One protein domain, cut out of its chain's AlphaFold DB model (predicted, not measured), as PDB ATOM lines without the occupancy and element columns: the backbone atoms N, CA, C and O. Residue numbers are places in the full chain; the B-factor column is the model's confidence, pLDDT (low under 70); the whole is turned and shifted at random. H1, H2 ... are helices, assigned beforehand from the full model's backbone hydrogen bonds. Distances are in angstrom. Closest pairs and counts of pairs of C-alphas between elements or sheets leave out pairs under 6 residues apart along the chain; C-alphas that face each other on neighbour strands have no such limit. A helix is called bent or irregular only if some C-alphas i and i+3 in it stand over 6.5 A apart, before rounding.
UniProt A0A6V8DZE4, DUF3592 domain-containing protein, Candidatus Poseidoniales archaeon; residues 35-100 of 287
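What this domain is: This is residues 35 to 100 of the 287 residues of the protein "DUF3592 domain-containing protein" of Candidatus Poseidoniales archaeon (UniProt A0A6V8DZE4). Two helices, H1 and H3, lie side by side and run the same way, and a third, short helix, H2, packs across the pair about perpendicular to both, bridging them on one side. Residues 35 to 40, before H1, lie on the side of the pair away from H2, and residues 58 to 66 swing out past the end of H1 and fold back to H2. The printed part has 66 residues with three named helices, H1, H2 and H3 in that order along the chain, and no named strand; the class is all helix. It is compact, with a radius of gyration of the C-alphas of 11.1 A, and spans 31 by 24 by 16 A along its three main axes.

How they stand to each other: H1, residues 45 to 57, touches both other helices. With H2, residues 67 to 74, its closest C-alphas are those of Val 52 and Leu 67, 6.1 A apart, and the two lines stand about perpendicular, at 87 degrees. H1 touches H3, residues 82 to 98, at a shallow tilt of 17 degrees, and they run the same way; the closest C-alphas are those of Gly 48 and Ala 85, 6.2 A apart. H2 touches H3 about perpendicular, at 89 degrees, with the C-alphas of Ser 74 and Lys 87 closest at 5.9 A. On the side of H3, residues 87 to 92 alone touch H2. One of the three pairs is at a shallow tilt, and the helix packing is mostly crossed, but only just. In H2 and H3 every O i to N i+4 pair is within hydrogen-bond range; in H1, 7 of 9 are.

Where its parts are: The printed part begins at Asp 35, with its C-alpha at (10.262, -18.605, -20.658). H1 starts at C-alpha 45, at (18.046, -33.254, -17.276), and measures 18.7 A from first to last C-alpha. H2, from Leu 67 to Ser 74, has 8 residues. H3, from Lys 82 to Asn 98, is the longest helix, with 17 residues and 24.1 A, and ends at C-alpha 98, at (-6.073, -34.666, -22.338). No helix is bent or irregular.

The domain as a whole: The two C-alphas farthest apart are those of Glu 61 and Thr 81, at 31.6 A, and those of Asp 35 and Ser 100, the first and last printed, are 23.7 A apart. The links from H1 to H2, with 9 residues, and from H2 to H3, with 7, are short; no link is long. The printed part has no cut. Its mean pLDDT is 85.8, and no printed residue is under 70.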
ATOM      1  N   ASP A  35       9.867 -19.892 -21.238       84.62
ATOM      2  CA  ASP A  35      10.262 -18.605 -20.658       84.62
ATOM      3  C   ASP A  35       9.447 -18.257 -19.392       84.62
ATOM      4  O   ASP A  35       9.831 -17.363 -18.643       84.62
ATOM      5  N   ASP A  36       8.349 -18.977 -19.118       83.88
ATOM      6  CA  ASP A  36       7.609 -18.865 -17.852       83.88
ATOM      7  C   ASP A  36       8.333 -19.592 -16.691       83.88
ATOM      8  O   ASP A  36       7.924 -19.469 -15.538       83.88
ATOM      9  N   PHE A  37       9.401 -20.350 -16.967       85.19
ATOM     10  CA  PHE A  37      10.209 -21.029 -15.951       85.19
ATOM     11  C   PHE A  37      11.473 -20.214 -15.628       85.19
ATOM     12  O   PHE A  37      12.062 -19.616 -16.527       85.19
ATOM     13  N   PRO A  38      11.974 -20.244 -14.378       78.94
ATOM     14  CA  PRO A  38      13.199 -19.552 -13.970       78.94
ATOM     15  C   PRO A  38      14.466 -20.307 -14.417       78.94
ATOM     16  O   PRO A  38      15.417 -20.456 -13.658       78.94
ATOM     17  N   VAL A  39      14.471 -20.829 -15.642       79.19
ATOM     18  CA  VAL A  39      15.563 -21.618 -16.213       79.19
ATOM     19  C   VAL A  39      16.150 -20.833 -17.377       79.19
ATOM     20  O   VAL A  39      15.493 -20.619 -18.395       79.19
ATOM     21  N   SER A  40      17.397 -20.388 -17.222       74.81
ATOM     22  CA  SER A  40      18.081 -19.568 -18.232       74.81
ATOM     23  C   SER A  40      18.616 -20.394 -19.404       74.81
ATOM     24  O   SER A  40      18.551 -19.942 -20.546       74.81
ATOM     25  N   ASN A  41      19.098 -21.612 -19.138       80.38
ATOM     26  CA  ASN A  41      19.638 -22.531 -20.136       80.38
ATOM     27  C   ASN A  41      19.009 -23.912 -19.957       80.38
ATOM     28  O   ASN A  41      18.929 -24.423 -18.851       80.38
ATOM     29  N   TRP A  42      18.539 -24.491 -21.058       84.12
ATOM     30  CA  TRP A  42      17.855 -25.783 -21.084       84.12
ATOM     31  C   TRP A  42      18.789 -26.844 -21.670       84.12
ATOM     32  O   TRP A  42      18.615 -27.254 -22.818       84.12
ATOM     33  N   ASP A  43      19.824 -27.231 -20.932       82.31
ATOM     34  CA  ASP A  43      20.904 -28.092 -21.435       82.31
ATOM     35  C   ASP A  43      21.210 -29.306 -20.542       82.31
ATOM     36  O   ASP A  43      22.139 -30.078 -20.819       82.31
ATOM     37  N   SER A  44      20.388 -29.528 -19.516       82.94
ATOM     38  CA  SER A  44      20.507 -30.656 -18.604       82.94
ATOM     39  C   SER A  44      19.161 -31.300 -18.255       82.94
ATOM     40  O   SER A  44      18.086 -30.702 -18.318       82.94
ATOM     41  N   ASP A  45      19.218 -32.561 -17.821       86.50
ATOM     42  CA  ASP A  45      18.046 -33.254 -17.276       86.50
ATOM     43  C   ASP A  45      17.547 -32.590 -15.976       86.50
ATOM     44  O   ASP A  45      16.366 -32.690 -15.649       86.50
ATOM     45  N   ASN A  46      18.416 -31.879 -15.248       82.81
ATOM     46  CA  ASN A  46      18.007 -31.149 -14.052       82.81
ATOM     47  C   ASN A  46      17.026 -30.022 -14.396       82.81
ATOM     48  O   ASN A  46      16.000 -29.886 -13.734       82.81
ATOM     49  N   ASP A  47      17.277 -29.305 -15.490       83.81
ATOM     50  CA  ASP A  47      16.401 -28.241 -15.987       83.81
ATOM     51  C   ASP A  47      15.014 -28.796 -16.333       83.81
ATOM     52  O   ASP A  47      13.980 -28.252 -15.945       83.81
ATOM     53  N   GLY A  48      14.979 -29.972 -16.970       87.00
ATOM     54  CA  GLY A  48      13.740 -30.690 -17.274       87.00
ATOM     55  C   GLY A  48      12.880 -31.000 -16.046       87.00
ATOM     56  O   GLY A  48      11.652 -31.056 -16.159       87.00
ATOM     57  N   ASN A  49      13.480 -31.150 -14.860       88.69
ATOM     58  CA  ASN A  49      12.721 -31.392 -13.634       88.69
ATOM     59  C   ASN A  49      11.847 -30.201 -13.229       88.69
ATOM     60  O   ASN A  49      10.838 -30.427 -12.566       88.69
ATOM     61  N   HIS A  50      12.150 -28.973 -13.661       87.19
ATOM     62  CA  HIS A  50      11.273 -27.821 -13.425       87.19
ATOM     63  C   HIS A  50       9.924 -27.989 -14.143       87.19
ATOM     64  O   HIS A  50       8.868 -27.764 -13.547       87.19
ATOM     65  N   ILE A  51       9.943 -28.498 -15.380       90.12
ATOM     66  CA  ILE A  51       8.731 -28.809 -16.157       90.12
ATOM     67  C   ILE A  51       7.950 -29.947 -15.486       90.12
ATOM     68  O   ILE A  51       6.733 -29.872 -15.316       90.12
ATOM     69  N   VAL A  52       8.650 -31.002 -15.061       89.69
ATOM     70  CA  VAL A  52       8.038 -32.164 -14.396       89.69
ATOM     71  C   VAL A  52       7.455 -31.789 -13.036       89.69
ATOM     72  O   VAL A  52       6.405 -32.300 -12.643       89.69
ATOM     73  N   TRP A  53       8.125 -30.912 -12.293       88.31
ATOM     74  CA  TRP A  53       7.621 -30.380 -11.037       88.31
ATOM     75  C   TRP A  53       6.325 -29.606 -11.275       88.31
ATOM     76  O   TRP A  53       5.318 -29.927 -10.649       88.31
ATOM     77  N   TRP A  54       6.313 -28.697 -12.253       88.94
ATOM     78  CA  TRP A  54       5.121 -27.933 -12.621       88.94
ATOM     79  C   TRP A  54       3.948 -28.823 -13.058       88.94
ATOM     80  O   TRP A  54       2.834 -28.642 -12.561       88.94
ATOM     81  N   TYR A  55       4.193 -29.839 -13.895       89.88
ATOM     82  CA  TYR A  55       3.182 -30.849 -14.234       89.88
ATOM     83  C   TYR A  55       2.584 -31.472 -12.978       89.88
ATOM     84  O   TYR A  55       1.373 -31.575 -12.826       89.88
ATOM     85  N   ASN A  56       3.445 -31.894 -12.053       87.81
ATOM     86  CA  ASN A  56       3.018 -32.599 -10.861       87.81
ATOM     87  C   ASN A  56       2.238 -31.707  -9.888       87.81
ATOM     88  O   ASN A  56       1.444 -32.252  -9.128       87.81
ATOM     89  N   GLN A  57       2.429 -30.391  -9.907       85.25
ATOM     90  CA  GLN A  57       1.611 -29.453  -9.133       85.25
ATOM     91  C   GLN A  57       0.225 -29.241  -9.749       85.25
ATOM     92  O   GLN A  57      -0.729 -28.989  -9.024       85.25
ATOM     93  N   ASN A  58       0.117 -29.380 -11.071       84.56
ATOM     94  CA  ASN A  58      -1.117 -29.168 -11.826       84.56
ATOM     95  C   ASN A  58      -1.780 -30.473 -12.278       84.56
ATOM     96  O   ASN A  58      -2.724 -30.439 -13.056       84.56
ATOM     97  N   ARG A  59      -1.295 -31.636 -11.835       81.38
ATOM     98  CA  ARG A  59      -1.956 -32.911 -12.123       81.38
ATOM     99  C   ARG A  59      -3.212 -33.006 -11.255       81.38
ATOM    100  O   ARG A  59      -3.160 -32.646 -10.083       81.38
ATOM    101  N   GLY A  60      -4.309 -33.512 -11.817       75.19
ATOM    102  CA  GLY A  60      -5.499 -33.878 -11.043       75.19
ATOM    103  C   GLY A  60      -5.228 -35.069 -10.108       75.19
ATOM    104  O   GLY A  60      -4.150 -35.209  -9.532       75.19
ATOM    105  N   GLU A  61      -6.156 -36.016 -10.002       71.75
ATOM    106  CA  GLU A  61      -6.005 -37.190  -9.115       71.75
ATOM    107  C   GLU A  61      -4.982 -38.248  -9.604       71.75
ATOM    108  O   GLU A  61      -4.853 -39.335  -9.041       71.75
ATOM    109  N   GLY A  62      -4.220 -37.944 -10.658       73.88
ATOM    110  CA  GLY A  62      -3.255 -38.854 -11.267       73.88
ATOM    111  C   GLY A  62      -1.994 -39.119 -10.430       73.88
ATOM    112  O   GLY A  62      -1.491 -38.282  -9.670       73.88
ATOM    113  N   SER A  63      -1.403 -40.301 -10.642       80.56
ATOM    114  CA  SER A  63      -0.082 -40.660 -10.109       80.56
ATOM    115  C   SER A  63       0.986 -39.650 -10.548       80.56
ATOM    116  O   SER A  63       1.011 -39.274 -11.725       80.56
ATOM    117  N   ARG A  64       1.928 -39.315  -9.659       83.75
ATOM    118  CA  ARG A  64       3.092 -38.478  -9.990       83.75
ATOM    119  C   ARG A  64       3.863 -39.068 -11.181       83.75
ATOM    120  O   ARG A  64       4.082 -40.279 -11.232       83.75
ATOM    121  N   LYS A  65       4.286 -38.225 -12.125       88.88
ATOM    122  CA  LYS A  65       5.137 -38.629 -13.259       88.88
ATOM    123  C   LYS A  65       6.570 -38.143 -13.057       88.88
ATOM    124  O   LYS A  65       6.795 -37.116 -12.416       88.88
ATOM    125  N   THR A  66       7.528 -38.902 -13.580       91.00
ATOM    126  CA  THR A  66       8.965 -38.603 -13.512       91.00
ATOM    127  C   THR A  66       9.468 -38.030 -14.831       91.00
ATOM    128  O   THR A  66       8.807 -38.145 -15.862       91.00
ATOM    129  N   LEU A  67      10.668 -37.449 -14.816       88.62
ATOM    130  CA  LEU A  67      11.319 -36.988 -16.038       88.62
ATOM    131  C   LEU A  67      11.531 -38.125 -17.042       88.62
ATOM    132  O   LEU A  67      11.248 -37.944 -18.222       88.62
ATOM    133  N   ASP A  68      11.921 -39.312 -16.576       90.56
ATOM    134  CA  ASP A  68      12.102 -40.487 -17.436       90.56
ATOM    135  C   ASP A  68      10.818 -40.886 -18.170       90.56
ATOM    136  O   ASP A  68      10.860 -41.273 -19.339       90.56
ATOM    137  N   TYR A  69       9.657 -40.725 -17.525       90.38
ATOM    138  CA  TYR A  69       8.370 -40.936 -18.181       90.38
ATOM    139  C   TYR A  69       8.196 -39.980 -19.367       90.38
ATOM    140  O   TYR A  69       7.901 -40.429 -20.475       90.38
ATOM    141  N   PHE A  70       8.435 -38.681 -19.176       91.12
ATOM    142  CA  PHE A  70       8.293 -37.702 -20.257       91.12
ATOM    143  C   PHE A  70       9.368 -37.849 -21.334       91.12
ATOM    144  O   PHE A  70       9.050 -37.734 -22.512       91.12
ATOM    145  N   LYS A  71      10.599 -38.206 -20.961       90.06
ATOM    146  CA  LYS A  71      11.689 -38.548 -21.887       90.06
ATOM    147  C   LYS A  71      11.337 -39.741 -22.777       90.06
ATOM    148  O   LYS A  71      11.543 -39.694 -23.989       90.06
ATOM    149  N   SER A  72      10.712 -40.775 -22.206       90.06
ATOM    150  CA  SER A  72      10.224 -41.925 -22.977       90.06
ATOM    151  C   SER A  72       9.113 -41.554 -23.968       90.06
ATOM    152  O   SER A  72       9.026 -42.144 -25.042       90.06
ATOM    153  N   LYS A  73       8.280 -40.557 -23.634       87.31
ATOM    154  CA  LYS A  73       7.177 -40.079 -24.482       87.31
ATOM    155  C   LYS A  73       7.636 -39.130 -25.583       87.31
ATOM    156  O   LYS A  73       7.097 -39.193 -26.683       87.31
ATOM    157  N   SER A  74       8.630 -38.294 -25.303       85.00
ATOM    158  CA  SER A  74       9.185 -37.327 -26.253       85.00
ATOM    159  C   SER A  74      10.293 -37.903 -27.143       85.00
ATOM    160  O   SER A  74      10.736 -37.238 -28.080       85.00
ATOM    161  N   GLY A  75      10.749 -39.131 -26.868       85.75
ATOM    162  CA  GLY A  75      11.822 -39.792 -27.614       85.75
ATOM    163  C   GLY A  75      13.210 -39.211 -27.335       85.75
ATOM    164  O   GLY A  75      14.097 -39.320 -28.181       85.75
ATOM    165  N   ILE A  76      13.405 -38.576 -26.176       84.31
ATOM    166  CA  ILE A  76      14.660 -37.920 -25.795       84.31
ATOM    167  C   ILE A  76      15.400 -38.762 -24.756       84.31
ATOM    168  O   ILE A  76      14.853 -39.098 -23.711       84.31
ATOM    169  N   SER A  77      16.681 -39.049 -24.996       83.12
ATOM    170  CA  SER A  77      17.537 -39.765 -24.040       83.12
ATOM    171  C   SER A  77      18.183 -38.855 -22.992       83.12
ATOM    172  O   SER A  77      18.452 -39.312 -21.884       83.12
ATOM    173  N   LYS A  78      18.431 -37.584 -23.319       86.62
ATOM    174  CA  LYS A  78      18.975 -36.548 -22.430       86.62
ATOM    175  C   LYS A  78      18.576 -35.170 -22.959       86.62
ATOM    176  O   LYS A  78      18.616 -34.962 -24.169       86.62
ATOM    177  N   ILE A  79      18.226 -34.243 -22.075       85.25
ATOM    178  CA  ILE A  79      18.022 -32.839 -22.441       85.25
ATOM    179  C   ILE A  79      19.393 -32.190 -22.622       85.25
ATOM    180  O   ILE A  79      20.224 -32.229 -21.716       85.25
ATOM    181  N   SER A  80      19.640 -31.654 -23.816       81.25
ATOM    182  CA  SER A  80      20.901 -30.985 -24.163       81.25
ATOM    183  C   SER A  80      20.704 -29.634 -24.848       81.25
ATOM    184  O   SER A  80      21.663 -28.891 -25.037       81.25
ATOM    185  N   THR A  81      19.467 -29.321 -25.239       86.75
ATOM    186  CA  THR A  81      19.107 -28.098 -25.953       86.75
ATOM    187  C   THR A  81      17.720 -27.604 -25.540       86.75
ATOM    188  O   THR A  81      16.853 -28.390 -25.144       86.75
ATOM    189  N   LYS A  82      17.454 -26.305 -25.753       87.06
ATOM    190  CA  LYS A  82      16.114 -25.709 -25.569       87.06
ATOM    191  C   LYS A  82      15.038 -26.423 -26.396       87.06
ATOM    192  O   LYS A  82      13.903 -26.538 -25.948       87.06
ATOM    193  N   ALA A  83      15.396 -26.965 -27.561       87.19
ATOM    194  CA  ALA A  83      14.484 -27.759 -28.382       87.19
ATOM    195  C   ALA A  83      14.109 -29.099 -27.725       87.19
ATOM    196  O   ALA A  83      12.972 -29.551 -27.859       87.19
ATOM    197  N   ASP A  84      15.034 -29.726 -26.993       89.56
ATOM    198  CA  ASP A  84      14.747 -30.954 -26.250       89.56
ATOM    199  C   ASP A  84      13.810 -30.675 -25.070       89.56
ATOM    200  O   ASP A  84      12.821 -31.382 -24.879       89.56
ATOM    201  N   ALA A  85      14.064 -29.599 -24.323       90.62
ATOM    202  CA  ALA A  85      13.170 -29.157 -23.256       90.62
ATOM    203  C   ALA A  85      11.777 -28.778 -23.779       90.62
ATOM    204  O   ALA A  85      10.776 -29.120 -23.152       90.62
ATOM    205  N   GLN A  86      11.694 -28.152 -24.958       92.50
ATOM    206  CA  GLN A  86      10.415 -27.806 -25.580       92.50
ATOM    207  C   GLN A  86       9.583 -29.058 -25.870       92.50
ATOM    208  O   GLN A  86       8.413 -29.097 -25.521       92.50
ATOM    209  N   LYS A  87      10.190 -30.127 -26.401       91.81
ATOM    210  CA  LYS A  87       9.483 -31.401 -26.631       91.81
ATOM    211  C   LYS A  87       8.936 -32.013 -25.337       91.81
ATOM    212  O   LYS A  87       7.886 -32.660 -25.354       91.81
ATOM    213  N   ILE A  88       9.644 -31.841 -24.219       91.69
ATOM    214  CA  ILE A  88       9.170 -32.274 -22.898       91.69
ATOM    215  C   ILE A  88       7.985 -31.412 -22.453       91.69
ATOM    216  O   ILE A  88       6.962 -31.972 -22.059       91.69
ATOM    217  N   LEU A  89       8.084 -30.084 -22.570       92.50
ATOM    218  CA  LEU A  89       6.991 -29.161 -22.251       92.50
ATOM    219  C   LEU A  89       5.739 -29.445 -23.095       92.50
ATOM    220  O   LEU A  89       4.648 -29.553 -22.545       92.50
ATOM    221  N   ASP A  90       5.901 -29.660 -24.400       92.00
ATOM    222  CA  ASP A  90       4.805 -29.985 -25.317       92.00
ATOM    223  C   ASP A  90       4.116 -31.297 -24.915       92.00
ATOM    224  O   ASP A  90       2.886 -31.391 -24.894       92.00
ATOM    225  N   SER A  91       4.905 -32.309 -24.535       90.00
ATOM    226  CA  SER A  91       4.385 -33.597 -24.055       90.00
ATOM    227  C   SER A  91       3.596 -33.438 -22.754       90.00
ATOM    228  O   SER A  91       2.548 -34.057 -22.580       90.00
ATOM    229  N   VAL A  92       4.091 -32.601 -21.843       90.81
ATOM    230  CA  VAL A  92       3.445 -32.294 -20.566       90.81
ATOM    231  C   VAL A  92       2.119 -31.565 -20.779       90.81
ATOM    232  O   VAL A  92       1.107 -31.987 -20.222       90.81
ATOM    233  N   ILE A  93       2.108 -30.515 -21.604       89.94
ATOM    234  CA  ILE A  93       0.901 -29.746 -21.936       89.94
ATOM    235  C   ILE A  93      -0.143 -30.662 -22.576       89.94
ATOM    236  O   ILE A  93      -1.285 -30.682 -22.132       89.94
ATOM    237  N   THR A  94       0.269 -31.495 -23.536       89.25
ATOM    238  CA  THR A  94      -0.622 -32.458 -24.200       89.25
ATOM    239  C   THR A  94      -1.292 -33.402 -23.198       89.25
ATOM    240  O   THR A  94      -2.467 -33.733 -23.338       89.25
ATOM    241  N   ILE A  95      -0.560 -33.855 -22.177       88.06
ATOM    242  CA  ILE A  95      -1.116 -34.737 -21.144       88.06
ATOM    243  C   ILE A  95      -2.101 -33.976 -20.250       88.06
ATOM    244  O   ILE A  95      -3.189 -34.484 -20.008       88.06
ATOM    245  N   LEU A  96      -1.767 -32.761 -19.809       86.19
ATOM    246  CA  LEU A  96      -2.669 -31.944 -18.986       86.19
ATOM    247  C   LEU A  96      -3.964 -31.572 -19.719       86.19
ATOM    248  O   LEU A  96      -5.034 -31.589 -19.115       86.19
ATOM    249  N   GLU A  97      -3.878 -31.270 -21.017       85.62
ATOM    250  CA  GLU A  97      -5.045 -30.984 -21.857       85.62
ATOM    251  C   GLU A  97      -5.930 -32.227 -22.032       85.62
ATOM    252  O   GLU A  97      -7.150 -32.132 -21.906       85.62
ATOM    253  N   ASN A  98      -5.331 -33.403 -22.254       84.69
ATOM    254  CA  ASN A  98      -6.073 -34.666 -22.338       84.69
ATOM    255  C   ASN A  98      -6.746 -35.043 -21.010       84.69
ATOM    256  O   ASN A  98      -7.872 -35.539 -21.014       84.69
ATOM    257  N   ASP A  99      -6.085 -34.777 -19.883       82.50
ATOM    258  CA  ASP A  99      -6.608 -35.061 -18.543       82.50
ATOM    259  C   ASP A  99      -7.698 -34.055 -18.107       82.50
ATOM    260  O   ASP A  99      -8.267 -34.204 -17.027       82.50
ATOM    261  N   SER A 100      -8.034 -33.062 -18.949       74.44
ATOM    262  CA  SER A 100      -9.109 -32.077 -18.728       74.44
ATOM    263  C   SER A 100      -9.006 -31.361 -17.377       74.44
ATOM    264  O   SER A 100     -10.012 -31.112 -16.712       74.44
TER     265      SER A 100